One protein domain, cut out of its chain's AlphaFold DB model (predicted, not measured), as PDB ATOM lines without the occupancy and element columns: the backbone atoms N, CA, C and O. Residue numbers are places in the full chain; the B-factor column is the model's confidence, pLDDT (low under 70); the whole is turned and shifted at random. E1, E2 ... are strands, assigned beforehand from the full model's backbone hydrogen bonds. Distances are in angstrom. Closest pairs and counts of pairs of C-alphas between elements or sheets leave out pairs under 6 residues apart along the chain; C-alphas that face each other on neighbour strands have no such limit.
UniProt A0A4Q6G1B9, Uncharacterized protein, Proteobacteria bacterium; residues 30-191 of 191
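This is residues 30 to 191 of the 191 residues of an uncharacterized protein of Proteobacteria bacterium (UniProt A0A4Q6G1B9). Two layers of strands, partly face to face and with their strands crossed, make a flattened sandwich: E1, E2, E6, E9, E11 and E10 up to its bend form one layer, and E3, E4, E5, E7 and E8 the other. Both belong to one branched, twisted antiparallel sheet; E10 bends over to pair with E8, and E2 runs on into E3. The printed part has 162 residues, no named helix and eleven named strands, E1 to E11 in that order along the chain; the class is all strand. It is compact, with a radius of gyration of the C-alphas of 14.7 A and spans of 41 by 32 by 22 A.

E1, residues 30 to 35, forms a hairpin with E2, residues 41 to 46, with N 33 and O 42 2.8 A apart. On the other side of E1 is E11, residues 178 to 190, with N 180 and O 34 2.8 A apart. E2 runs on into E3, residues 48 to 54, at 74 degrees. E3, E4, residues 59 to 65, and E5, residues 71 to 76, form a meander, each strand the antiparallel neighbour of the one before; N 50 and O 63 are 2.9 A apart, N 62 and O 74 2.9 A. E7, residues 106 to 112, is antiparallel to E5, with N 73 and O 109 2.8 A apart, and forms a hairpin with E8, residues 120 to 123, with N 110 and O 122 2.8 A apart. E9, residues 139 to 147, E10, residues 150 to 165, and E11 form a second meander; N 141 and O 156 are 2.8 A apart, N 153 and O 187 2.8 A. E10 bends by 93 degrees at residue 159 and pairs with E8 over residues 162 to 164, with N 163 and O 121 2.8 A apart. E6, residues 86 to 89, is an edge strand beside E9, with N 88 and O 140 2.9 A apart. The closest C-alphas of E3 and E11 are those of Ser 49 and Cys 189, 6.0 A; those of E6 and E7 are Cys 88 and Cys 106, 5.2 A.

E1 begins at C-alpha 30, (8.689, -24.526, 7.466). E9 is 26.5 A long and E10 33.4 A. E11, 30.7 A long, bends by 77 degrees at residue 183 and ends at C-alpha 190, (5.264, -21.091, 23.032).

The C-alphas farthest apart, those of Ala 148 and Pro 172, are 43.6 A apart. The printed part has no cut. The links E6 to E7, E8 to E9 and E10 to E11 are long. Residues 36 to 41, 97 to 104, 115 and 135 to 136 have pLDDT under 70.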
ATOM      1  N   GLU A  30       8.322 -24.413   8.873       82.38
ATOM      2  CA  GLU A  30       8.689 -24.526   7.466       82.38
ATOM      3  C   GLU A  30       8.071 -23.354   6.699       82.38
ATOM      4  O   GLU A  30       6.851 -23.180   6.703       82.38
ATOM      5  N   LEU A  31       8.920 -22.558   6.045       79.75
ATOM      6  CA  LEU A  31       8.519 -21.464   5.169       79.75
ATOM      7  C   LEU A  31       8.476 -21.981   3.731       79.75
ATOM      8  O   LEU A  31       9.527 -22.244   3.151       79.75
ATOM      9  N   LYS A  32       7.277 -22.121   3.155       77.69
ATOM     10  CA  LYS A  32       7.098 -22.520   1.750       77.69
ATOM     11  C   LYS A  32       6.666 -21.323   0.939       77.69
ATOM     12  O   LYS A  32       5.568 -20.806   1.130       77.69
ATOM     13  N   THR A  33       7.508 -20.904   0.014       75.06
ATOM     14  CA  THR A  33       7.273 -19.713  -0.798       75.06
ATOM     15  C   THR A  33       7.233 -20.070  -2.271       75.06
ATOM     16  O   THR A  33       7.938 -20.970  -2.716       75.06
ATOM     17  N   SER A  34       6.410 -19.363  -3.032       75.69
ATOM     18  CA  SER A  34       6.490 -19.341  -4.490       75.69
ATOM     19  C   SER A  34       6.558 -17.893  -4.952       75.69
ATOM     20  O   SER A  34       5.727 -17.066  -4.574       75.69
ATOM     21  N   LEU A  35       7.570 -17.570  -5.750       74.62
ATOM     22  CA  LEU A  35       7.619 -16.297  -6.465       74.62
ATOM     23  C   LEU A  35       6.740 -16.458  -7.697       74.62
ATOM     24  O   LEU A  35       6.981 -17.384  -8.445       74.62
ATOM     25  N   LEU A  36       5.752 -15.602  -7.962       60.81
ATOM     26  CA  LEU A  36       4.880 -15.809  -9.136       60.81
ATOM     27  C   LEU A  36       5.630 -15.754 -10.478       60.81
ATOM     28  O   LEU A  36       5.161 -16.306 -11.470       60.81
ATOM     29  N   ALA A  37       6.803 -15.122 -10.501       58.72
ATOM     30  CA  ALA A  37       7.712 -15.126 -11.643       58.72
ATOM     31  C   ALA A  37       8.477 -16.459 -11.828       58.72
ATOM     32  O   ALA A  37       9.178 -16.623 -12.824       58.72
ATOM     33  N   SER A  38       8.355 -17.407 -10.890       59.47
ATOM     34  CA  SER A  38       8.994 -18.726 -10.904       59.47
ATOM     35  C   SER A  38       7.990 -19.834 -10.566       59.47
ATOM     36  O   SER A  38       7.151 -19.711  -9.680       59.47
ATOM     37  N   THR A  39       8.066 -20.971 -11.249       55.62
ATOM     38  CA  THR A  39       7.229 -22.134 -10.908       55.62
ATOM     39  C   THR A  39       7.754 -22.923  -9.708       55.62
ATOM     40  O   THR A  39       7.084 -23.850  -9.252       55.62
ATOM     41  N   ASP A  40       8.931 -22.571  -9.187       63.38
ATOM     42  CA  ASP A  40       9.587 -23.329  -8.128       63.38
ATOM     43  C   ASP A  40       9.104 -22.887  -6.745       63.38
ATOM     44  O   ASP A  40       9.175 -21.714  -6.369       63.38
ATOM     45  N   ILE A  41       8.642 -23.861  -5.958       66.00
ATOM     46  CA  ILE A  41       8.400 -23.663  -4.530       66.00
ATOM     47  C   ILE A  41       9.749 -23.748  -3.818       66.00
ATOM     48  O   ILE A  41      10.391 -24.798  -3.812       66.00
ATOM     49  N   GLN A  42      10.156 -22.660  -3.172       76.50
ATOM     50  CA  GLN A  42      11.299 -22.659  -2.269       76.50
ATOM     51  C   GLN A  42      10.823 -23.007  -0.858       76.50
ATOM     52  O   GLN A  42       9.881 -22.398  -0.346       76.50
ATOM     53  N   SER A  43      11.469 -23.991  -0.231       80.44
ATOM     54  CA  SER A  43      11.243 -24.337   1.173       80.44
ATOM     55  C   SER A  43      12.480 -23.999   1.997       80.44
ATOM     56  O   SER A  43      13.595 -24.375   1.631       80.44
ATOM     57  N   ALA A  44      12.271 -23.318   3.119       84.00
ATOM     58  CA  ALA A  44      13.302 -23.023   4.099       84.00
ATOM     59  C   ALA A  44      12.862 -23.458   5.499       84.00
ATOM     60  O   ALA A  44      11.704 -23.305   5.895       84.00
ATOM     61  N   SER A  45      13.802 -24.012   6.268       85.94
ATOM     62  CA  SER A  45      13.557 -24.351   7.671       85.94
ATOM     63  C   SER A  45      13.737 -23.111   8.544       85.94
ATOM     64  O   SER A  45      14.785 -22.470   8.499       85.94
ATOM     65  N   LEU A  46      12.738 -22.819   9.374       89.06
ATOM     66  CA  LEU A  46      12.823 -21.791  10.408       89.06
ATOM     67  C   LEU A  46      13.296 -22.464  11.701       89.06
ATOM     68  O   LEU A  46      12.678 -23.406  12.206       89.06
ATOM     69  N   THR A  47      14.447 -22.027  12.198       89.94
ATOM     70  CA  THR A  47      15.197 -22.691  13.274       89.94
ATOM     71  C   THR A  47      15.168 -21.926  14.589       89.94
ATOM     72  O   THR A  47      15.648 -22.447  15.590       89.94
ATOM     73  N   THR A  48      14.618 -20.714  14.617       90.38
ATOM     74  CA  THR A  48      14.336 -20.002  15.867       90.38
ATOM     75  C   THR A  48      12.910 -19.470  15.867       90.38
ATOM     76  O   THR A  48      12.340 -19.204  14.805       90.38
ATOM     77  N   SER A  49      12.331 -19.343  17.060       93.19
ATOM     78  CA  SER A  49      11.018 -18.741  17.265       93.19
ATOM     79  C   SER A  49      11.009 -17.908  18.544       93.19
ATOM     80  O   SER A  49      11.595 -18.295  19.557       93.19
ATOM     81  N   VAL A  50      10.335 -16.764  18.494       93.56
ATOM     82  CA  VAL A  50      10.024 -15.926  19.654       93.56
ATOM     83  C   VAL A  50       8.577 -15.491  19.522       93.56
ATOM     84  O   VAL A  50       8.221 -14.865  18.528       93.56
ATOM     85  N   CYS A  51       7.753 -15.797  20.521       93.31
ATOM     86  CA  CYS A  51       6.374 -15.337  20.562       93.31
ATOM     87  C   CYS A  51       6.062 -14.619  21.867       93.31
ATOM     88  O   CYS A  51       6.644 -14.895  22.914       93.31
ATOM     89  N   SER A  52       5.137 -13.673  21.779       93.38
ATOM     90  CA  SER A  52       4.626 -12.929  22.919       93.38
ATOM     91  C   SER A  52       3.130 -12.716  22.762       93.38
ATOM     92  O   SER A  52       2.627 -12.468  21.665       93.38
ATOM     93  N   ARG A  53       2.409 -12.812  23.879       90.56
ATOM     94  CA  ARG A  53       0.990 -12.482  23.952       90.56
ATOM     95  C   ARG A  53       0.773 -11.421  25.017       90.56
ATOM     96  O   ARG A  53       1.020 -11.662  26.194       90.56
ATOM     97  N   ASP A  54       0.255 -10.275  24.604       89.25
ATOM     98  CA  ASP A  54      -0.243  -9.251  25.514       89.25
ATOM     99  C   ASP A  54      -1.729  -9.507  25.793       89.25
ATOM    100  O   ASP A  54      -2.572  -9.469  24.896       89.25
ATOM    101  N   SER A  55      -2.057  -9.802  27.051       85.62
ATOM    102  CA  SER A  55      -3.429 -10.070  27.489       85.62
ATOM    103  C   SER A  55      -4.314  -8.823  27.529       85.62
ATOM    104  O   SER A  55      -5.533  -8.967  27.474       85.62
ATOM    105  N   SER A  56      -3.733  -7.622  27.603       84.44
ATOM    106  CA  SER A  56      -4.475  -6.359  27.686       84.44
ATOM    107  C   SER A  56      -4.894  -5.868  26.304       84.44
ATOM    108  O   SER A  56      -6.052  -5.513  26.098       84.44
ATOM    109  N   SER A  57      -3.969  -5.886  25.340       83.50
ATOM    110  CA  SER A  57      -4.246  -5.504  23.946       83.50
ATOM    111  C   SER A  57      -4.740  -6.666  23.075       83.50
ATOM    112  O   SER A  57      -5.108  -6.458  21.918       83.50
ATOM    113  N   LEU A  58      -4.741  -7.892  23.615       88.12
ATOM    114  CA  LEU A  58      -5.010  -9.135  22.885       88.12
ATOM    115  C   LEU A  58      -4.108  -9.308  21.650       88.12
ATOM    116  O   LEU A  58      -4.507  -9.945  20.673       88.12
ATOM    117  N   LEU A  59      -2.905  -8.733  21.682       89.56
ATOM    118  CA  LEU A  59      -1.926  -8.837  20.611       89.56
ATOM    119  C   LEU A  59      -1.077 -10.095  20.800       89.56
ATOM    120  O   LEU A  59      -0.387 -10.247  21.806       89.56
ATOM    121  N   LEU A  60      -1.096 -10.978  19.807       92.06
ATOM    122  CA  LEU A  60      -0.125 -12.050  19.632       92.06
ATOM    123  C   LEU A  60       0.913 -11.602  18.601       92.06
ATOM    124  O   LEU A  60       0.548 -11.181  17.506       92.06
ATOM    125  N   SER A  61       2.194 -11.717  18.931       93.06
ATOM    126  CA  SER A  61       3.302 -11.505  17.997       93.06
ATOM    127  C   SER A  61       4.173 -12.752  17.940       93.06
ATOM    128  O   SER A  61       4.382 -13.403  18.963       93.06
ATOM    129  N   GLY A  62       4.681 -13.074  16.755       93.25
ATOM    130  CA  GLY A  62       5.612 -14.172  16.538       93.25
ATOM    131  C   GLY A  62       6.674 -13.786  15.521       93.25
ATOM    132  O   GLY A  62       6.342 -13.242  14.473       93.25
ATOM    133  N   ALA A  63       7.932 -14.066  15.835       94.56
ATOM    134  CA  ALA A  63       9.072 -13.875  14.953       94.56
ATOM    135  C   ALA A  63       9.793 -15.212  14.782       94.56
ATOM    136  O   ALA A  63      10.179 -15.848  15.767       94.56
ATOM    137  N   PHE A  64       9.965 -15.639  13.536       94.19
ATOM    138  CA  PHE A  64      10.571 -16.914  13.171       94.19
ATOM    139  C   PHE A  64      11.705 -16.668  12.180       94.19
ATOM    140  O   PHE A  64      11.504 -15.971  11.186       94.19
ATOM    141  N   THR A  65      12.892 -17.230  12.422       92.06
ATOM    142  CA  THR A  65      14.063 -16.994  11.555       92.06
ATOM    143  C   THR A  65      14.798 -18.274  11.178       92.06
ATOM    144  O   THR A  65      14.803 -19.254  11.929       92.06
ATOM    145  N   GLY A  66      15.408 -18.259   9.993       88.62
ATOM    146  CA  GLY A  66      16.266 -19.306   9.446       88.62
ATOM    147  C   GLY A  66      17.721 -18.843   9.269       88.62
ATOM    148  O   GLY A  66      18.018 -17.647   9.332       88.62
ATOM    149  N   PRO A  67      18.657 -19.784   9.064       82.12
ATOM    150  CA  PRO A  67      20.091 -19.500   8.986       82.12
ATOM    151  C   PRO A  67      20.519 -18.746   7.713       82.12
ATOM    152  O   PRO A  67      21.602 -18.166   7.704       82.12
ATOM    153  N   GLY A  68      19.704 -18.748   6.653       78.06
ATOM    154  CA  GLY A  68      19.972 -18.067   5.381       78.06
ATOM    155  C   GLY A  68      19.429 -16.638   5.314       78.06
ATOM    156  O   GLY A  68      19.494 -16.007   4.263       78.06
ATOM    157  N   GLY A  69      18.890 -16.111   6.420       81.88
ATOM    158  CA  GLY A  69      18.195 -14.821   6.446       81.88
ATOM    159  C   GLY A  69      16.704 -14.931   6.120       81.88
ATOM    160  O   GLY A  69      16.037 -13.908   5.965       81.88
ATOM    161  N   GLU A  70      16.170 -16.152   6.039       89.00
ATOM    162  CA  GLU A  70      14.736 -16.377   5.938       89.00
ATOM    163  C   GLU A  70      14.041 -15.943   7.221       89.00
ATOM    164  O   GLU A  70      14.549 -16.111   8.334       89.00
ATOM    165  N   LYS A  71      12.855 -15.376   7.053       92.31
ATOM    166  CA  LYS A  71      12.115 -14.770   8.148       92.31
ATOM    167  C   LYS A  71      10.623 -14.911   7.916       92.31
ATOM    168  O   LYS A  71      10.164 -14.801   6.782       92.31
ATOM    169  N   LEU A  72       9.879 -15.083   8.999       93.69
ATOM    170  CA  LEU A  72       8.437 -14.908   9.044       93.69
ATOM    171  C   LEU A  72       8.087 -14.168  10.335       93.69
ATOM    172  O   LEU A  72       8.329 -14.684  11.420       93.69
ATOM    173  N   ASP A  73       7.516 -12.979  10.211       93.50
ATOM    174  CA  ASP A  73       6.902 -12.249  11.312       93.50
ATOM    175  C   ASP A  73       5.390 -12.282  11.148       93.50
ATOM    176  O   ASP A  73       4.851 -12.043  10.062       93.50
ATOM    177  N   ILE A  74       4.706 -12.535  12.256       92.81
ATOM    178  CA  ILE A  74       3.256 -12.478  12.353       92.81
ATOM    179  C   ILE A  74       2.848 -11.602  13.524       92.81
ATOM    180  O   ILE A  74       3.469 -11.599  14.588       92.81
ATOM    181  N   LYS A  75       1.747 -10.892  13.334       91.19
ATOM    182  CA  LYS A  75       1.059 -10.123  14.364       91.19
ATOM    183  C   LYS A  75      -0.430 -10.406  14.220       91.19
ATOM    184  O   LYS A  75      -0.945 -10.369  13.108       91.19
ATOM    185  N   ILE A  76      -1.116 -10.713  15.313       90.81
ATOM    186  CA  ILE A  76      -2.563 -10.948  15.360       90.81
ATOM    187  C   ILE A  76      -3.139 -10.120  16.506       90.81
ATOM    188  O   ILE A  76      -2.837 -10.382  17.669       90.81
ATOM    189  N   ARG A  77      -3.982  -9.140  16.194       88.00
ATOM    190  CA  ARG A  77      -4.792  -8.410  17.174       88.00
ATOM    191  C   ARG A  77      -6.068  -9.206  17.472       88.00
ATOM    192  O   ARG A  77      -6.521  -9.996  16.647       88.00
ATOM    193  N   ASN A  78      -6.661  -8.998  18.649       88.75
ATOM    194  CA  ASN A  78      -7.846  -9.733  19.107       88.75
ATOM    195  C   ASN A  78      -7.630 -11.256  19.083       88.75
ATOM    196  O   ASN A  78      -8.545 -12.022  18.750       88.75
ATOM    197  N   PHE A  79      -6.407 -11.694  19.403       90.81
ATOM    198  CA  PHE A  79      -6.062 -13.103  19.417       90.81
ATOM    199  C   PHE A  79      -6.901 -13.850  20.460       90.81
ATOM    200  O   PHE A  79      -6.884 -13.549  21.657       90.81
ATOM    201  N   SER A  80      -7.601 -14.872  19.980       89.69
ATOM    202  CA  SER A  80      -8.370 -15.819  20.775       89.69
ATOM    203  C   SER A  80      -7.720 -17.197  20.743       89.69
ATOM    204  O   SER A  80      -7.242 -17.648  19.705       89.69
ATOM    205  N   THR A  81      -7.771 -17.895  21.877       90.75
ATOM    206  CA  THR A  81      -7.405 -19.315  21.980       90.75
ATOM    207  C   THR A  81      -8.448 -20.236  21.341       90.75
ATOM    208  O   THR A  81      -8.193 -21.426  21.175       90.75
ATOM    209  N   THR A  82      -9.618 -19.705  20.970       91.38
ATOM    210  CA  THR A  82     -10.603 -20.424  20.156       91.38
ATOM    211  C   THR A  82     -10.156 -20.402  18.691       91.38
ATOM    212  O   THR A  82      -9.943 -19.308  18.160       91.38
ATOM    213  N   PRO A  83     -10.036 -21.564  18.021       88.31
ATOM    214  CA  PRO A  83      -9.612 -21.626  16.625       88.31
ATOM    215  C   PRO A  83     -10.518 -20.794  15.709       88.31
ATOM    216  O   PRO A  83     -11.722 -21.036  15.624       88.31
ATOM    217  N   ARG A  84      -9.929 -19.822  15.009       91.62
ATOM    218  CA  ARG A  84     -10.572 -19.049  13.937       91.62
ATOM    219  C   ARG A  84      -9.510 -18.482  12.994       91.62
ATOM    220  O   ARG A  84      -8.420 -18.175  13.472       91.62
ATOM    221  N   PRO A  85      -9.798 -18.306  11.698       92.06
ATOM    222  CA  PRO A  85      -8.872 -17.652  10.785       92.06
ATOM    223  C   PRO A  85      -8.808 -16.135  11.033       92.06
ATOM    224  O   PRO A  85      -9.798 -15.514  11.424       92.06
ATOM    225  N   TYR A  86      -7.648 -15.550  10.743       91.31
ATOM    226  CA  TYR A  86      -7.403 -14.109  10.687       91.31
ATOM    227  C   TYR A  86      -6.944 -13.762   9.277       91.31
ATOM    228  O   TYR A  86      -6.008 -14.382   8.772       91.31
ATOM    229  N   THR A  87      -7.592 -12.788   8.644       89.38
ATOM    230  CA  THR A  87      -7.255 -12.364   7.283       89.38
ATOM    231  C   THR A  87      -6.631 -10.979   7.309       89.38
ATOM    232  O   THR A  87      -7.172 -10.054   7.914       89.38
ATOM    233  N   CYS A  88      -5.502 -10.840   6.623       86.69
ATOM    234  CA  CYS A  88      -4.809  -9.576   6.433       86.69
ATOM    235  C   CYS A  88      -4.645  -9.315   4.948       86.69
ATOM    236  O   CYS A  88      -4.318 -10.214   4.176       86.69
ATOM    237  N   THR A  89      -4.877  -8.071   4.550       86.25
ATOM    238  CA  THR A  89      -4.729  -7.635   3.165       86.25
ATOM    239  C   THR A  89      -3.673  -6.553   3.090       86.25
ATOM    240  O   THR A  89      -3.501  -5.760   4.014       86.25
ATOM    241  N   GLN A  90      -2.929  -6.552   1.995       83.38
ATOM    242  CA  GLN A  90      -1.978  -5.500   1.698       83.38
ATOM    243  C   GLN A  90      -2.752  -4.316   1.109       83.38
ATOM    244  O   GLN A  90      -3.214  -4.376  -0.029       83.38
ATOM    245  N   THR A  91      -2.939  -3.261   1.902       76.94
ATOM    246  CA  THR A  91      -3.663  -2.045   1.499       76.94
ATOM    247  C   THR A  91      -2.734  -0.843   1.546       76.94
ATOM    248  O   THR A  91      -1.857  -0.787   2.405       76.94
ATOM    249  N   ALA A  92      -2.934   0.127   0.646       72.88
ATOM    250  CA  ALA A  92      -2.083   1.311   0.456       72.88
ATOM    251  C   ALA A  92      -1.696   2.038   1.762       72.88
ATOM    252  O   ALA A  92      -0.570   2.529   1.895       72.88
ATOM    253  N   ASP A  93      -2.602   2.042   2.739       70.06
ATOM    254  CA  ASP A  93      -2.450   2.753   4.005       70.06
ATOM    255  C   ASP A  93      -1.969   1.878   5.171       70.06
ATOM    256  O   ASP A  93      -1.737   2.406   6.255       70.06
ATOM    257  N   ASN A  94      -1.758   0.572   4.977       74.19
ATOM    258  CA  ASN A  94      -1.361  -0.320   6.066       74.19
ATOM    259  C   ASN A  94       0.082  -0.030   6.523       74.19
ATOM    260  O   ASN A  94       1.026  -0.154   5.735       74.19
ATOM    261  N   ARG A  95       0.273   0.358   7.788       75.19
ATOM    262  CA  ARG A  95       1.585   0.609   8.418       75.19
ATOM    263  C   ARG A  95       1.875  -0.459   9.477       75.19
ATOM    264  O   ARG A  95       0.950  -0.996  10.072       75.19
ATOM    265  N   ASP A  96       3.151  -0.724   9.758       71.12
ATOM    266  CA  ASP A  96       3.633  -1.757  10.707       71.12
ATOM    267  C   ASP A  96       3.068  -1.655  12.149       71.12
ATOM    268  O   ASP A  96       3.090  -2.626  12.910       71.12
ATOM    269  N   GLY A  97       2.524  -0.493  12.524       63.12
ATOM    270  CA  GLY A  97       1.836  -0.251  13.799       63.12
ATOM    271  C   GLY A  97       0.308  -0.139  13.712       63.12
ATOM    272  O   GLY A  97      -0.351  -0.254  14.740       63.12
ATOM    273  N   ASP A  98      -0.260   0.010  12.511       62.28
ATOM    274  CA  ASP A  98      -1.710   0.197  12.288       62.28
ATOM    275  C   ASP A  98      -2.448  -1.142  12.088       62.28
ATOM    276  O   ASP A  98      -3.584  -1.208  11.602       62.28
ATOM    277  N   LEU A  99      -1.791  -2.229  12.495       61.06
ATOM    278  CA  LEU A  99      -2.278  -3.598  12.434       61.06
ATOM    279  C   LEU A  99      -3.482  -3.763  13.366       61.06
ATOM    280  O   LEU A  99      -3.361  -3.982  14.573       61.06
ATOM    281  N   GLY A 100      -4.666  -3.624  12.775       51.16
ATOM    282  CA  GLY A 100      -5.954  -3.842  13.423       51.16
ATOM    283  C   GLY A 100      -6.679  -2.596  13.938       51.16
ATOM    284  O   GLY A 100      -7.702  -2.765  14.595       51.16
ATOM    285  N   GLU A 101      -6.228  -1.371  13.640       50.00
ATOM    286  CA  GLU A 101      -7.081  -0.175  13.822       50.00
ATOM    287  C   GLU A 101      -7.846   0.207  12.561       50.00
ATOM    288  O   GLU A 101      -8.952   0.725  12.667       50.00
ATOM    289  N   SER A 102      -7.301  -0.089  11.377       50.06
ATOM    290  CA  SER A 102      -7.939   0.326  10.123       50.06
ATOM    291  C   SER A 102      -8.187  -0.797   9.098       50.06
ATOM    292  O   SER A 102      -9.167  -0.694   8.368       50.06
ATOM    293  N   TYR A 103      -7.379  -1.876   9.023       53.06
ATOM    294  CA  TYR A 103      -7.362  -2.715   7.794       53.06
ATOM    295  C   TYR A 103      -7.201  -4.247   7.938       53.06
ATOM    296  O   TYR A 103      -6.961  -4.932   6.943       53.06
ATOM    297  N   GLY A 104      -7.384  -4.823   9.129       61.28
ATOM    298  CA  GLY A 104      -7.400  -6.282   9.314       61.28
ATOM    299  C   GLY A 104      -6.683  -6.713  10.584       61.28
ATOM    300  O   GLY A 104      -5.678  -6.133  10.977       61.28
ATOM    301  N   GLU A 105      -7.218  -7.723  11.259       77.19
ATOM    302  CA  GLU A 105      -6.773  -8.169  12.585       77.19
ATOM    303  C   GLU A 105      -5.388  -8.844  12.587       77.19
ATOM    304  O   GLU A 105      -4.983  -9.386  13.612       77.19
ATOM    305  N   CYS A 106      -4.657  -8.851  11.468       87.31
ATOM    306  CA  CYS A 106      -3.312  -9.411  11.398       87.31
ATOM    307  C   CYS A 106      -2.335  -8.598  10.547       87.31
ATOM    308  O   CYS A 106      -2.715  -7.735   9.762       87.31
ATOM    309  N   GLY A 107      -1.052  -8.901  10.716       89.25
ATOM    310  CA  GLY A 107       0.041  -8.470   9.860       89.25
ATOM    311  C   GLY A 107       1.004  -9.623   9.640       89.25
ATOM    312  O   GLY A 107       1.290 -10.383  10.565       89.25
ATOM    313  N   ILE A 108       1.485  -9.749   8.411       91.44
ATOM    314  CA  ILE A 108       2.522 -10.702   8.016       91.44
ATOM    315  C   ILE A 108       3.622  -9.970   7.266       91.44
ATOM    316  O   ILE A 108       3.323  -9.191   6.358       91.44
ATOM    317  N   GLU A 109       4.862 -10.293   7.612       92.25
ATOM    318  CA  GLU A 109       6.061 -10.038   6.822       92.25
ATOM    319  C   GLU A 109       6.829 -11.352   6.671       92.25
ATOM    320  O   GLU A 109       7.019 -12.076   7.642       92.25
ATOM    321  N   PHE A 110       7.309 -11.665   5.473       92.50
ATOM    322  CA  PHE A 110       8.259 -12.754   5.286       92.50
ATOM    323  C   PHE A 110       9.412 -12.337   4.388       92.50
ATOM    324  O   PHE A 110       9.279 -11.442   3.548       92.50
ATOM    325  N   ALA A 111      10.547 -13.001   4.568       91.19
ATOM    326  CA  ALA A 111      11.745 -12.762   3.789       91.19
ATOM    327  C   ALA A 111      12.282 -14.071   3.206       91.19
ATOM    328  O   ALA A 111      12.361 -15.085   3.902       91.19
ATOM    329  N   ILE A 112      12.637 -14.025   1.925       86.25
ATOM    330  CA  ILE A 112      13.258 -15.123   1.182       86.25
ATOM    331  C   ILE A 112      14.716 -14.739   0.951       86.25
ATOM    332  O   ILE A 112      14.987 -13.617   0.519       86.25
ATOM    333  N   ALA A 113      15.642 -15.648   1.242       79.62
ATOM    334  CA  ALA A 113      17.061 -15.409   1.026       79.62
ATOM    335  C   ALA A 113      17.366 -15.215  -0.469       79.62
ATOM    336  O   ALA A 113      17.021 -16.062  -1.292       79.62
ATOM    337  N   ASP A 114      18.047 -14.120  -0.810       78.31
ATOM    338  CA  ASP A 114      18.784 -14.012  -2.068       78.31
ATOM    339  C   ASP A 114      20.249 -14.327  -1.764       78.31
ATOM    340  O   ASP A 114      20.872 -13.666  -0.925       78.31
ATOM    341  N   ARG A 115      20.771 -15.376  -2.407       64.81
ATOM    342  CA  ARG A 115      22.083 -15.962  -2.104       64.81
ATOM    343  C   ARG A 115      23.220 -14.944  -2.200       64.81
ATOM    344  O   ARG A 115      24.190 -15.073  -1.455       64.81
ATOM    345  N   ASP A 116      23.090 -13.959  -3.082       72.69
ATOM    346  CA  ASP A 116      24.193 -13.063  -3.428       72.69
ATOM    347  C   ASP A 116      23.985 -11.635  -2.914       72.69
ATOM    348  O   ASP A 116      24.944 -10.868  -2.810       72.69
ATOM    349  N   LEU A 117      22.744 -11.261  -2.590       73.00
ATOM    350  CA  LEU A 117      22.386  -9.858  -2.390       73.00
ATOM    351  C   LEU A 117      21.579  -9.591  -1.107       73.00
ATOM    352  O   LEU A 117      21.350  -8.436  -0.753       73.00
ATOM    353  N   GLY A 118      21.229 -10.628  -0.344       76.69
ATOM    354  CA  GLY A 118      20.481 -10.504   0.909       76.69
ATOM    355  C   GLY A 118      18.963 -10.601   0.714       76.69
ATOM    356  O   GLY A 118      18.465 -10.597  -0.405       76.69
ATOM    357  N   PRO A 119      18.178 -10.731   1.792       85.19
ATOM    358  CA  PRO A 119      16.822 -11.239   1.666       85.19
ATOM    359  C   PRO A 119      15.850 -10.246   1.011       85.19
ATOM    360  O   PRO A 119      15.832  -9.044   1.303       85.19
ATOM    361  N   ASN A 120      14.982 -10.789   0.163       88.44
ATOM    362  CA  ASN A 120      13.851 -10.097  -0.441       88.44
ATOM    363  C   ASN A 120      12.633 -10.221   0.474       88.44
ATOM    364  O   ASN A 120      12.273 -11.323   0.882       88.44
ATOM    365  N   THR A 121      12.006  -9.094   0.816       91.31
ATOM    366  CA  THR A 121      10.932  -9.039   1.823       91.31
ATOM    367  C   THR A 121       9.581  -8.731   1.192       91.31
ATOM    368  O   THR A 121       9.480  -7.868   0.319       91.31
ATOM    369  N   TYR A 122       8.539  -9.386   1.693       91.06
ATOM    370  CA  TYR A 122       7.144  -9.247   1.287       91.06
ATOM    371  C   TYR A 122       6.306  -9.040   2.545       91.06
ATOM    372  O   TYR A 122       6.473  -9.768   3.521       91.06
ATOM    373  N   SER A 123       5.430  -8.037   2.565       90.81
ATOM    374  CA  SER A 123       4.675  -7.699   3.775       90.81
ATOM    375  C   SER A 123       3.308  -7.124   3.459       90.81
ATOM    376  O   SER A 123       3.153  -6.329   2.540       90.81
ATOM    377  N   THR A 124       2.325  -7.475   4.279       88.88
ATOM    378  CA  THR A 124       0.978  -6.880   4.261       88.88
ATOM    379  C   THR A 124       0.955  -5.403   4.677       88.88
ATOM    380  O   THR A 124      -0.071  -4.754   4.500       88.88
ATOM    381  N   TYR A 125       2.055  -4.857   5.203       85.38
ATOM    382  CA  TYR A 125       2.149  -3.494   5.729       85.38
ATOM    383  C   TYR A 125       3.473  -2.811   5.357       85.38
ATOM    384  O   TYR A 125       4.479  -3.454   5.048       85.38
ATOM    385  N   ARG A 126       3.484  -1.475   5.392       82.88
ATOM    386  CA  ARG A 126       4.691  -0.664   5.197       82.88
ATOM    387  C   ARG A 126       5.515  -0.642   6.472       82.88
ATOM    388  O   ARG A 126       5.020  -0.284   7.538       82.88
ATOM    389  N   THR A 127       6.782  -1.004   6.336       74.94
ATOM    390  CA  THR A 127       7.744  -1.144   7.445       74.94
ATOM    391  C   THR A 127       8.670   0.056   7.567       74.94
ATOM    392  O   THR A 127       9.288   0.256   8.606       74.94
ATOM    393  N   ALA A 128       8.761   0.873   6.517       78.62
ATOM    394  CA  ALA A 128       9.518   2.114   6.524       78.62
ATOM    395  C   ALA A 128       8.642   3.271   6.043       78.62
ATOM    396  O   ALA A 128       7.902   3.145   5.070       78.62
ATOM    397  N   ALA A 129       8.772   4.428   6.694       75.56
ATOM    398  CA  ALA A 129       8.044   5.641   6.315       75.56
ATOM    399  C   ALA A 129       8.393   6.132   4.897       75.56
ATOM    400  O   ALA A 129       7.608   6.847   4.284       75.56
ATOM    401  N   THR A 130       9.560   5.738   4.384       80.12
ATOM    402  CA  THR A 130      10.050   6.057   3.040       80.12
ATOM    403  C   THR A 130       9.523   5.121   1.951       80.12
ATOM    404  O   THR A 130       9.853   5.339   0.789       80.12
ATOM    405  N   GLN A 131       8.758   4.077   2.294       81.12
ATOM    406  CA  GLN A 131       8.118   3.206   1.305       81.12
ATOM    407  C   GLN A 131       6.885   3.887   0.711       81.12
ATOM    408  O   GLN A 131       6.003   4.355   1.448       81.12
ATOM    409  N   ASP A 132       6.811   3.873  -0.619       81.81
ATOM    410  CA  ASP A 132       5.620   4.276  -1.361       81.81
ATOM    411  C   ASP A 132       4.392   3.449  -0.934       81.81
ATOM    412  O   ASP A 132       4.496   2.374  -0.337       81.81
ATOM    413  N   ALA A 133       3.197   3.972  -1.208       80.06
ATOM    414  CA  ALA A 133       1.963   3.234  -0.973       80.06
ATOM    415  C   ALA A 133       1.883   1.994  -1.880       80.06
ATOM    416  O   ALA A 133       2.388   1.989  -3.004       80.06
ATOM    417  N   PHE A 134       1.209   0.946  -1.410       76.38
ATOM    418  CA  PHE A 134       0.951  -0.227  -2.238       76.38
ATOM    419  C   PHE A 134       0.005   0.123  -3.385       76.38
ATOM    420  O   PHE A 134      -1.131   0.538  -3.161       76.38
ATOM    421  N   THR A 135       0.461  -0.088  -4.616       67.94
ATOM    422  CA  THR A 135      -0.353   0.111  -5.825       67.94
ATOM    423  C   THR A 135      -1.257  -1.094  -6.117       67.94
ATOM    424  O   THR A 135      -2.289  -0.956  -6.766       67.94
ATOM    425  N   PHE A 136      -0.875  -2.279  -5.626       68.25
ATOM    426  CA  PHE A 136      -1.556  -3.568  -5.795       68.25
ATOM    427  C   PHE A 136      -1.403  -4.387  -4.507       68.25
ATOM    428  O   PHE A 136      -0.419  -4.200  -3.790       68.25
ATOM    429  N   GLY A 137      -2.356  -5.273  -4.206       75.56
ATOM    430  CA  GLY A 137      -2.396  -5.981  -2.926       75.56
ATOM    431  C   GLY A 137      -2.546  -7.493  -3.052       75.56
ATOM    432  O   GLY A 137      -3.268  -7.989  -3.917       75.56
ATOM    433  N   GLY A 138      -1.887  -8.207  -2.144       85.94
ATOM    434  CA  GLY A 138      -2.162  -9.606  -1.835       85.94
ATOM    435  C   GLY A 138      -2.942  -9.772  -0.531       85.94
ATOM    436  O   GLY A 138      -3.205  -8.811   0.199       85.94
ATOM    437  N   ALA A 139      -3.296 -11.014  -0.219       89.19
ATOM    438  CA  ALA A 139      -3.998 -11.365   1.010       89.19
ATOM    439  C   ALA A 139      -3.345 -12.566   1.682       89.19
ATOM    440  O   ALA A 139      -2.874 -13.486   1.016       89.19
ATOM    441  N   CYS A 140      -3.368 -12.565   3.006       90.69
ATOM    442  CA  CYS A 140      -2.911 -13.657   3.836       90.69
ATOM    443  C   CYS A 140      -4.007 -14.108   4.786       90.69
ATOM    444  O   CYS A 140      -4.813 -13.308   5.253       90.69
ATOM    445  N   THR A 141      -3.999 -15.395   5.106       92.00
ATOM    446  CA  THR A 141      -4.809 -15.984   6.166       92.00
ATOM    447  C   THR A 141      -3.898 -16.698   7.151       92.00
ATOM    448  O   THR A 141      -3.041 -17.481   6.739       92.00
ATOM    449  N   ILE A 142      -4.095 -16.438   8.442       92.88
ATOM    450  CA  ILE A 142      -3.437 -17.132   9.549       92.88
ATOM    451  C   ILE A 142      -4.493 -17.930  10.302       92.88
ATOM    452  O   ILE A 142      -5.471 -17.365  10.786       92.88
ATOM    453  N   THR A 143      -4.293 -19.238  10.422       93.56
ATOM    454  CA  THR A 143      -5.164 -20.132  11.191       93.56
ATOM    455  C   THR A 143      -4.393 -20.669  12.396       93.56
ATOM    456  O   THR A 143      -3.618 -21.616  12.240       93.56
ATOM    457  N   PRO A 144      -4.552 -20.060  13.586       93.06
ATOM    458  CA  PRO A 144      -3.963 -20.566  14.812       93.06
ATOM    459  C   PRO A 144      -4.727 -21.766  15.375       93.06
ATOM    460  O   PRO A 144      -5.960 -21.787  15.414       93.06
ATOM    461  N   THR A 145      -3.980 -22.714  15.925       93.69
ATOM    462  CA  THR A 145      -4.454 -23.676  16.922       93.69
ATOM    463  C   THR A 145      -3.701 -23.443  18.227       93.69
ATOM    464  O   THR A 145      -2.513 -23.115  18.227       93.69
ATOM    465  N   TYR A 146      -4.401 -23.567  19.353       92.12
ATOM    466  CA  TYR A 146      -3.822 -23.361  20.677       92.12
ATOM    467  C   TYR A 146      -3.933 -24.632  21.512       92.12
ATOM    468  O   TYR A 146      -5.035 -25.110  21.781       92.12
ATOM    469  N   THR A 147      -2.783 -25.125  21.960       92.75
ATOM    470  CA  THR A 147      -2.654 -26.240  22.901       92.75
ATOM    471  C   THR A 147      -1.637 -25.819  23.944       92.75
ATOM    472  O   THR A 147      -0.439 -25.865  23.681       92.75
ATOM    473  N   ALA A 148      -2.103 -25.363  25.108       87.88
ATOM    474  CA  ALA A 148      -1.255 -24.723  26.113       87.88
ATOM    475  C   ALA A 148       0.044 -25.516  26.404       87.88
ATOM    476  O   ALA A 148      -0.031 -26.730  26.613       87.88
ATOM    477  N   PRO A 149       1.224 -24.859  26.443       89.12
ATOM    478  CA  PRO A 149       1.488 -23.420  26.250       89.12
ATOM    479  C   PRO A 149       1.782 -23.018  24.787       89.12
ATOM    480  O   PRO A 149       2.344 -21.961  24.528       89.12
ATOM    481  N   LYS A 150       1.461 -23.868  23.814       91.94
ATOM    482  CA  LYS A 150       1.880 -23.723  22.418       91.94
ATOM    483  C   LYS A 150       0.792 -23.133  21.528       91.94
ATOM    484  O   LYS A 150      -0.392 -23.451  21.664       91.94
ATOM    485  N   VAL A 151       1.225 -22.332  20.562       93.19
ATOM    486  CA  VAL A 151       0.437 -21.908  19.404       93.19
ATOM    487  C   VAL A 151       1.091 -22.469  18.148       93.19
ATOM    488  O   VAL A 151       2.286 -22.280  17.922       93.19
ATOM    489  N   THR A 152       0.292 -23.114  17.304       94.12
ATOM    490  CA  THR A 152       0.689 -23.503  15.948       94.12
ATOM    491  C   THR A 152      -0.057 -22.620  14.960       94.12
ATOM    492  O   THR A 152      -1.271 -22.457  15.062       94.12
ATOM    493  N   LEU A 153       0.654 -22.038  14.000       93.12
ATOM    494  CA  LEU A 153       0.099 -21.138  12.995       93.12
ATOM    495  C   LEU A 153       0.238 -21.776  11.619       93.12
ATOM    496  O   LEU A 153       1.354 -22.047  11.176       93.12
ATOM    497  N   ASN A 154      -0.885 -21.975  10.931       93.88
ATOM    498  CA  ASN A 154      -0.893 -22.296   9.508       93.88
ATOM    499  C   ASN A 154      -1.153 -21.018   8.711       93.88
ATOM    500  O   ASN A 154      -2.134 -20.315   8.968       93.88
ATOM    501  N   ILE A 155      -0.256 -20.702   7.783       92.50
ATOM    502  CA  ILE A 155      -0.246 -19.429   7.073       92.50
ATOM    503  C   ILE A 155      -0.317 -19.700   5.577       92.50
ATOM    504  O   ILE A 155       0.397 -20.539   5.035       92.50
ATOM    505  N   THR A 156      -1.184 -18.970   4.890       92.44
ATOM    506  CA  THR A 156      -1.251 -18.967   3.427       92.44
ATOM    507  C   THR A 156      -1.365 -17.530   2.964       92.44
ATOM    508  O   THR A 156      -2.192 -16.783   3.477       92.44
ATOM    509  N   CYS A 157      -0.540 -17.147   1.998       91.25
ATOM    510  CA  CYS A 157      -0.547 -15.818   1.402       91.25
ATOM    511  C   CYS A 157      -0.603 -15.958  -0.107       91.25
ATOM    512  O   CYS A 157       0.101 -16.798  -0.658       91.25
ATOM    513  N   ALA A 158      -1.380 -15.110  -0.764       90.06
ATOM    514  CA  ALA A 158      -1.442 -15.025  -2.210       90.06
ATOM    515  C   ALA A 158      -1.006 -13.631  -2.661       90.06
ATOM    516  O   ALA A 158      -1.553 -12.629  -2.198       90.06
ATOM    517  N   ASN A 159      -0.064 -13.598  -3.604       87.81
ATOM    518  CA  ASN A 159       0.303 -12.417  -4.385       87.81
ATOM    519  C   ASN A 159       0.751 -11.202  -3.547       87.81
ATOM    520  O   ASN A 159       0.427 -10.068  -3.898       87.81
ATOM    521  N   LEU A 160       1.475 -11.400  -2.437       89.44
ATOM    522  CA  LEU A 160       2.039 -10.265  -1.697       89.44
ATOM    523  C   LEU A 160       3.114  -9.582  -2.536       89.44
ATOM    524  O   LEU A 160       4.017 -10.258  -3.026       89.44
ATOM    525  N   VAL A 161       3.048  -8.255  -2.673       89.75
ATOM    526  CA  VAL A 161       4.073  -7.500  -3.409       89.75
ATOM    527  C   VAL A 161       5.335  -7.305  -2.570       89.75
ATOM    528  O   VAL A 161       5.268  -7.152  -1.344       89.75
ATOM    529  N   GLN A 162       6.490  -7.309  -3.235       89.06
ATOM    530  CA  GLN A 162       7.788  -7.099  -2.603       89.06
ATOM    531  C   GLN A 162       7.900  -5.679  -2.031       89.06
ATOM    532  O   GLN A 162       7.676  -4.691  -2.730       89.06
ATOM    533  N   THR A 163       8.303  -5.570  -0.766       88.62
ATOM    534  CA  THR A 163       8.447  -4.296  -0.043       88.62
ATOM    535  C   THR A 163       9.904  -3.882   0.138       88.62
ATOM    536  O   THR A 163      10.205  -2.685   0.220       88.62
ATOM    537  N   LYS A 164      10.823  -4.854   0.172       89.56
ATOM    538  CA  LYS A 164      12.271  -4.615   0.182       89.56
ATOM    539  C   LYS A 164      12.969  -5.520  -0.822       89.56
ATOM    540  O   LYS A 164      12.733  -6.728  -0.824       89.56
ATOM    541  N   TYR A 165      13.844  -4.918  -1.619       88.81
ATOM    542  CA  TYR A 165      14.787  -5.612  -2.487       88.81
ATOM    543  C   TYR A 165      16.143  -5.584  -1.798       88.81
ATOM    544  O   TYR A 165      16.655  -4.499  -1.513       88.81
ATOM    545  N   HIS A 166      16.695  -6.753  -1.476       86.62
ATOM    546  CA  HIS A 166      18.035  -6.857  -0.878       86.62
ATOM    547  C   HIS A 166      18.190  -5.993   0.386       86.62
ATOM    548  O   HIS A 166      19.109  -5.187   0.529       86.62
ATOM    549  N   GLY A 167      17.198  -6.075   1.279       83.44
ATOM    550  CA  GLY A 167      17.128  -5.279   2.511       83.44
ATOM    551  C   GLY A 167      16.814  -3.783   2.338       83.44
ATOM    552  O   GLY A 167      16.536  -3.111   3.332       83.44
ATOM    553  N   THR A 168      16.784  -3.255   1.113       87.50
ATOM    554  CA  THR A 168      16.525  -1.833   0.840       87.50
ATOM    555  C   THR A 168      15.046  -1.599   0.512       87.50
ATOM    556  O   THR A 168      14.467  -2.397  -0.231       87.50
ATOM    557  N   PRO A 169      14.404  -0.528   1.025       88.50
ATOM    558  CA  PRO A 169      13.043  -0.161   0.635       88.50
ATOM    559  C   PRO A 169      12.886  -0.077  -0.883       88.50
ATOM    560  O   PRO A 169      13.697   0.546  -1.567       88.50
ATOM    561  N   ARG A 170      11.830  -0.697  -1.409       86.25
ATOM    562  CA  ARG A 170      11.550  -0.683  -2.840       86.25
ATOM    563  C   ARG A 170      10.677   0.515  -3.214       86.25
ATOM    564  O   ARG A 170       9.527   0.558  -2.800       86.25
ATOM    565  N   ASN A 171      11.198   1.404  -4.060       85.69
ATOM    566  CA  ASN A 171      10.462   2.532  -4.639       85.69
ATOM    567  C   ASN A 171      10.769   2.631  -6.154       85.69
ATOM    568  O   ASN A 171      11.939   2.808  -6.506       85.69
ATOM    569  N   PRO A 172       9.777   2.507  -7.061       83.12
ATOM    570  CA  PRO A 172       8.360   2.263  -6.782       83.12
ATOM    571  C   PRO A 172       8.075   0.803  -6.387       83.12
ATOM    572  O   PRO A 172       8.765  -0.127  -6.824       83.12
ATOM    573  N   ILE A 173       7.007   0.588  -5.615       80.81
ATOM    574  CA  ILE A 173       6.468  -0.755  -5.354       80.81
ATOM    575  C   ILE A 173       5.753  -1.262  -6.620       80.81
ATOM    576  O   ILE A 173       4.802  -0.646  -7.104       80.81
ATOM    577  N   SER A 174       6.214  -2.393  -7.171       78.31
ATOM    578  CA  SER A 174       5.700  -2.992  -8.415       78.31
ATOM    579  C   SER A 174       4.947  -4.294  -8.147       78.31
ATOM    580  O   SER A 174       5.432  -5.143  -7.404       78.31
ATOM    581  N   GLY A 175       3.804  -4.488  -8.814       75.50
ATOM    582  CA  GLY A 175       3.031  -5.735  -8.766       75.50
ATOM    583  C   GLY A 175       3.638  -6.898  -9.561       75.50
ATOM    584  O   GLY A 175       3.124  -8.009  -9.490       75.50
ATOM    585  N   ALA A 176       4.719  -6.663 -10.313       80.69
ATOM    586  CA  ALA A 176       5.412  -7.724 -11.047       80.69
ATOM    587  C   ALA A 176       6.169  -8.683 -10.112       80.69
ATOM    588  O   ALA A 176       6.307  -9.863 -10.413       80.69
ATOM    589  N   GLU A 177       6.621  -8.183  -8.962       86.69
ATOM    590  CA  GLU A 177       7.439  -8.941  -8.018       86.69
ATOM    591  C   GLU A 177       6.583  -9.322  -6.820       86.69
ATOM    592  O   GLU A 177       6.493  -8.603  -5.820       86.69
ATOM    593  N   THR A 178       5.892 -10.446  -6.973       88.06
ATOM    594  CA  THR A 178       4.980 -10.981  -5.969       88.06
ATOM    595  C   THR A 178       5.418 -12.353  -5.499       88.06
ATOM    596  O   THR A 178       5.968 -13.158  -6.255       88.06
ATOM    597  N   ALA A 179       5.127 -12.627  -4.236       88.25
ATOM    598  CA  ALA A 179       5.365 -13.911  -3.620       88.25
ATOM    599  C   ALA A 179       4.119 -14.391  -2.878       88.25
ATOM    600  O   ALA A 179       3.327 -13.613  -2.344       88.25
ATOM    601  N   SER A 180       3.962 -15.704  -2.843       89.94
ATOM    602  CA  SER A 180       2.914 -16.394  -2.109       89.94
ATOM    603  C   SER A 180       3.546 -17.292  -1.055       89.94
ATOM    604  O   SER A 180       4.630 -17.836  -1.266       89.94
ATOM    605  N   LEU A 181       2.855 -17.462   0.070       88.69
ATOM    606  CA  LEU A 181       3.145 -18.551   0.995       88.69
ATOM    607  C   LEU A 181       2.264 -19.718   0.585       88.69
ATOM    608  O   LEU A 181       1.038 -19.636   0.690       88.69
ATOM    609  N   ALA A 182       2.897 -20.769   0.070       79.12
ATOM    610  CA  ALA A 182       2.204 -21.955  -0.393       79.12
ATOM    611  C   ALA A 182       1.483 -22.639   0.776       79.12
ATOM    612  O   ALA A 182       1.905 -22.549   1.937       79.12
ATOM    613  N   SER A 183       0.405 -23.358   0.453       75.62
ATOM    614  CA  SER A 183      -0.348 -24.145   1.428       75.62
ATOM    615  C   SER A 183       0.590 -25.063   2.218       75.62
ATOM    616  O   SER A 183       1.353 -25.832   1.627       75.62
ATOM    617  N   GLY A 184       0.514 -25.000   3.547       70.00
ATOM    618  CA  GLY A 184       1.334 -25.819   4.441       70.00
ATOM    619  C   GLY A 184       2.528 -25.106   5.077       70.00
ATOM    620  O   GLY A 184       3.260 -25.764   5.814       70.00
ATOM    621  N   THR A 185       2.714 -23.796   4.861       87.31
ATOM    622  CA  THR A 185       3.610 -22.994   5.714       87.31
ATOM    623  C   THR A 185       3.089 -23.034   7.147       87.31
ATOM    624  O   THR A 185       2.000 -22.539   7.440       87.31
ATOM    625  N   THR A 186       3.856 -23.672   8.028       90.94
ATOM    626  CA  THR A 186       3.466 -23.920   9.418       90.94
ATOM    627  C   THR A 186       4.599 -23.504  10.334       90.94
ATOM    628  O   THR A 186       5.749 -23.876  10.096       90.94
ATOM    629  N   VAL A 187       4.275 -22.759  11.385       92.44
ATOM    630  CA  VAL A 187       5.221 -22.363  12.432       92.44
ATOM    631  C   VAL A 187       4.635 -22.644  13.810       92.44
ATOM    632  O   VAL A 187       3.419 -22.603  13.997       92.44
ATOM    633  N   GLU A 188       5.492 -22.951  14.775       93.94
ATOM    634  CA  GLU A 188       5.113 -23.236  16.158       93.94
ATOM    635  C   GLU A 188       5.958 -22.401  17.119       93.94
ATOM    636  O   GLU A 188       7.169 -22.260  16.946       93.94
ATOM    637  N   CYS A 189       5.318 -21.889  18.166       91.50
ATOM    638  CA  CYS A 189       5.999 -21.252  19.282       91.50
ATOM    639  C   CYS A 189       5.204 -21.386  20.585       91.50
ATOM    640  O   CYS A 189       4.001 -21.655  20.585       91.50
ATOM    641  N   SER A 190       5.887 -21.178  21.708       91.88
ATOM    642  CA  SER A 190       5.264 -21.091  23.032       91.88
ATOM    643  C   SER A 190       4.890 -19.642  23.358       91.88
ATOM    644  O   SER A 190       5.632 -18.729  22.990       91.88
ATOM    645  N   ILE A 191       3.773 -19.446  24.065       87.50
ATOM    646  CA  ILE A 191       3.288 -18.147  24.570       87.50
ATOM    647  C   ILE A 191       2.967 -18.182  26.060       87.50
ATOM    648  O   ILE A 191       2.695 -19.286  26.588       87.50
TER     649      ILE A 191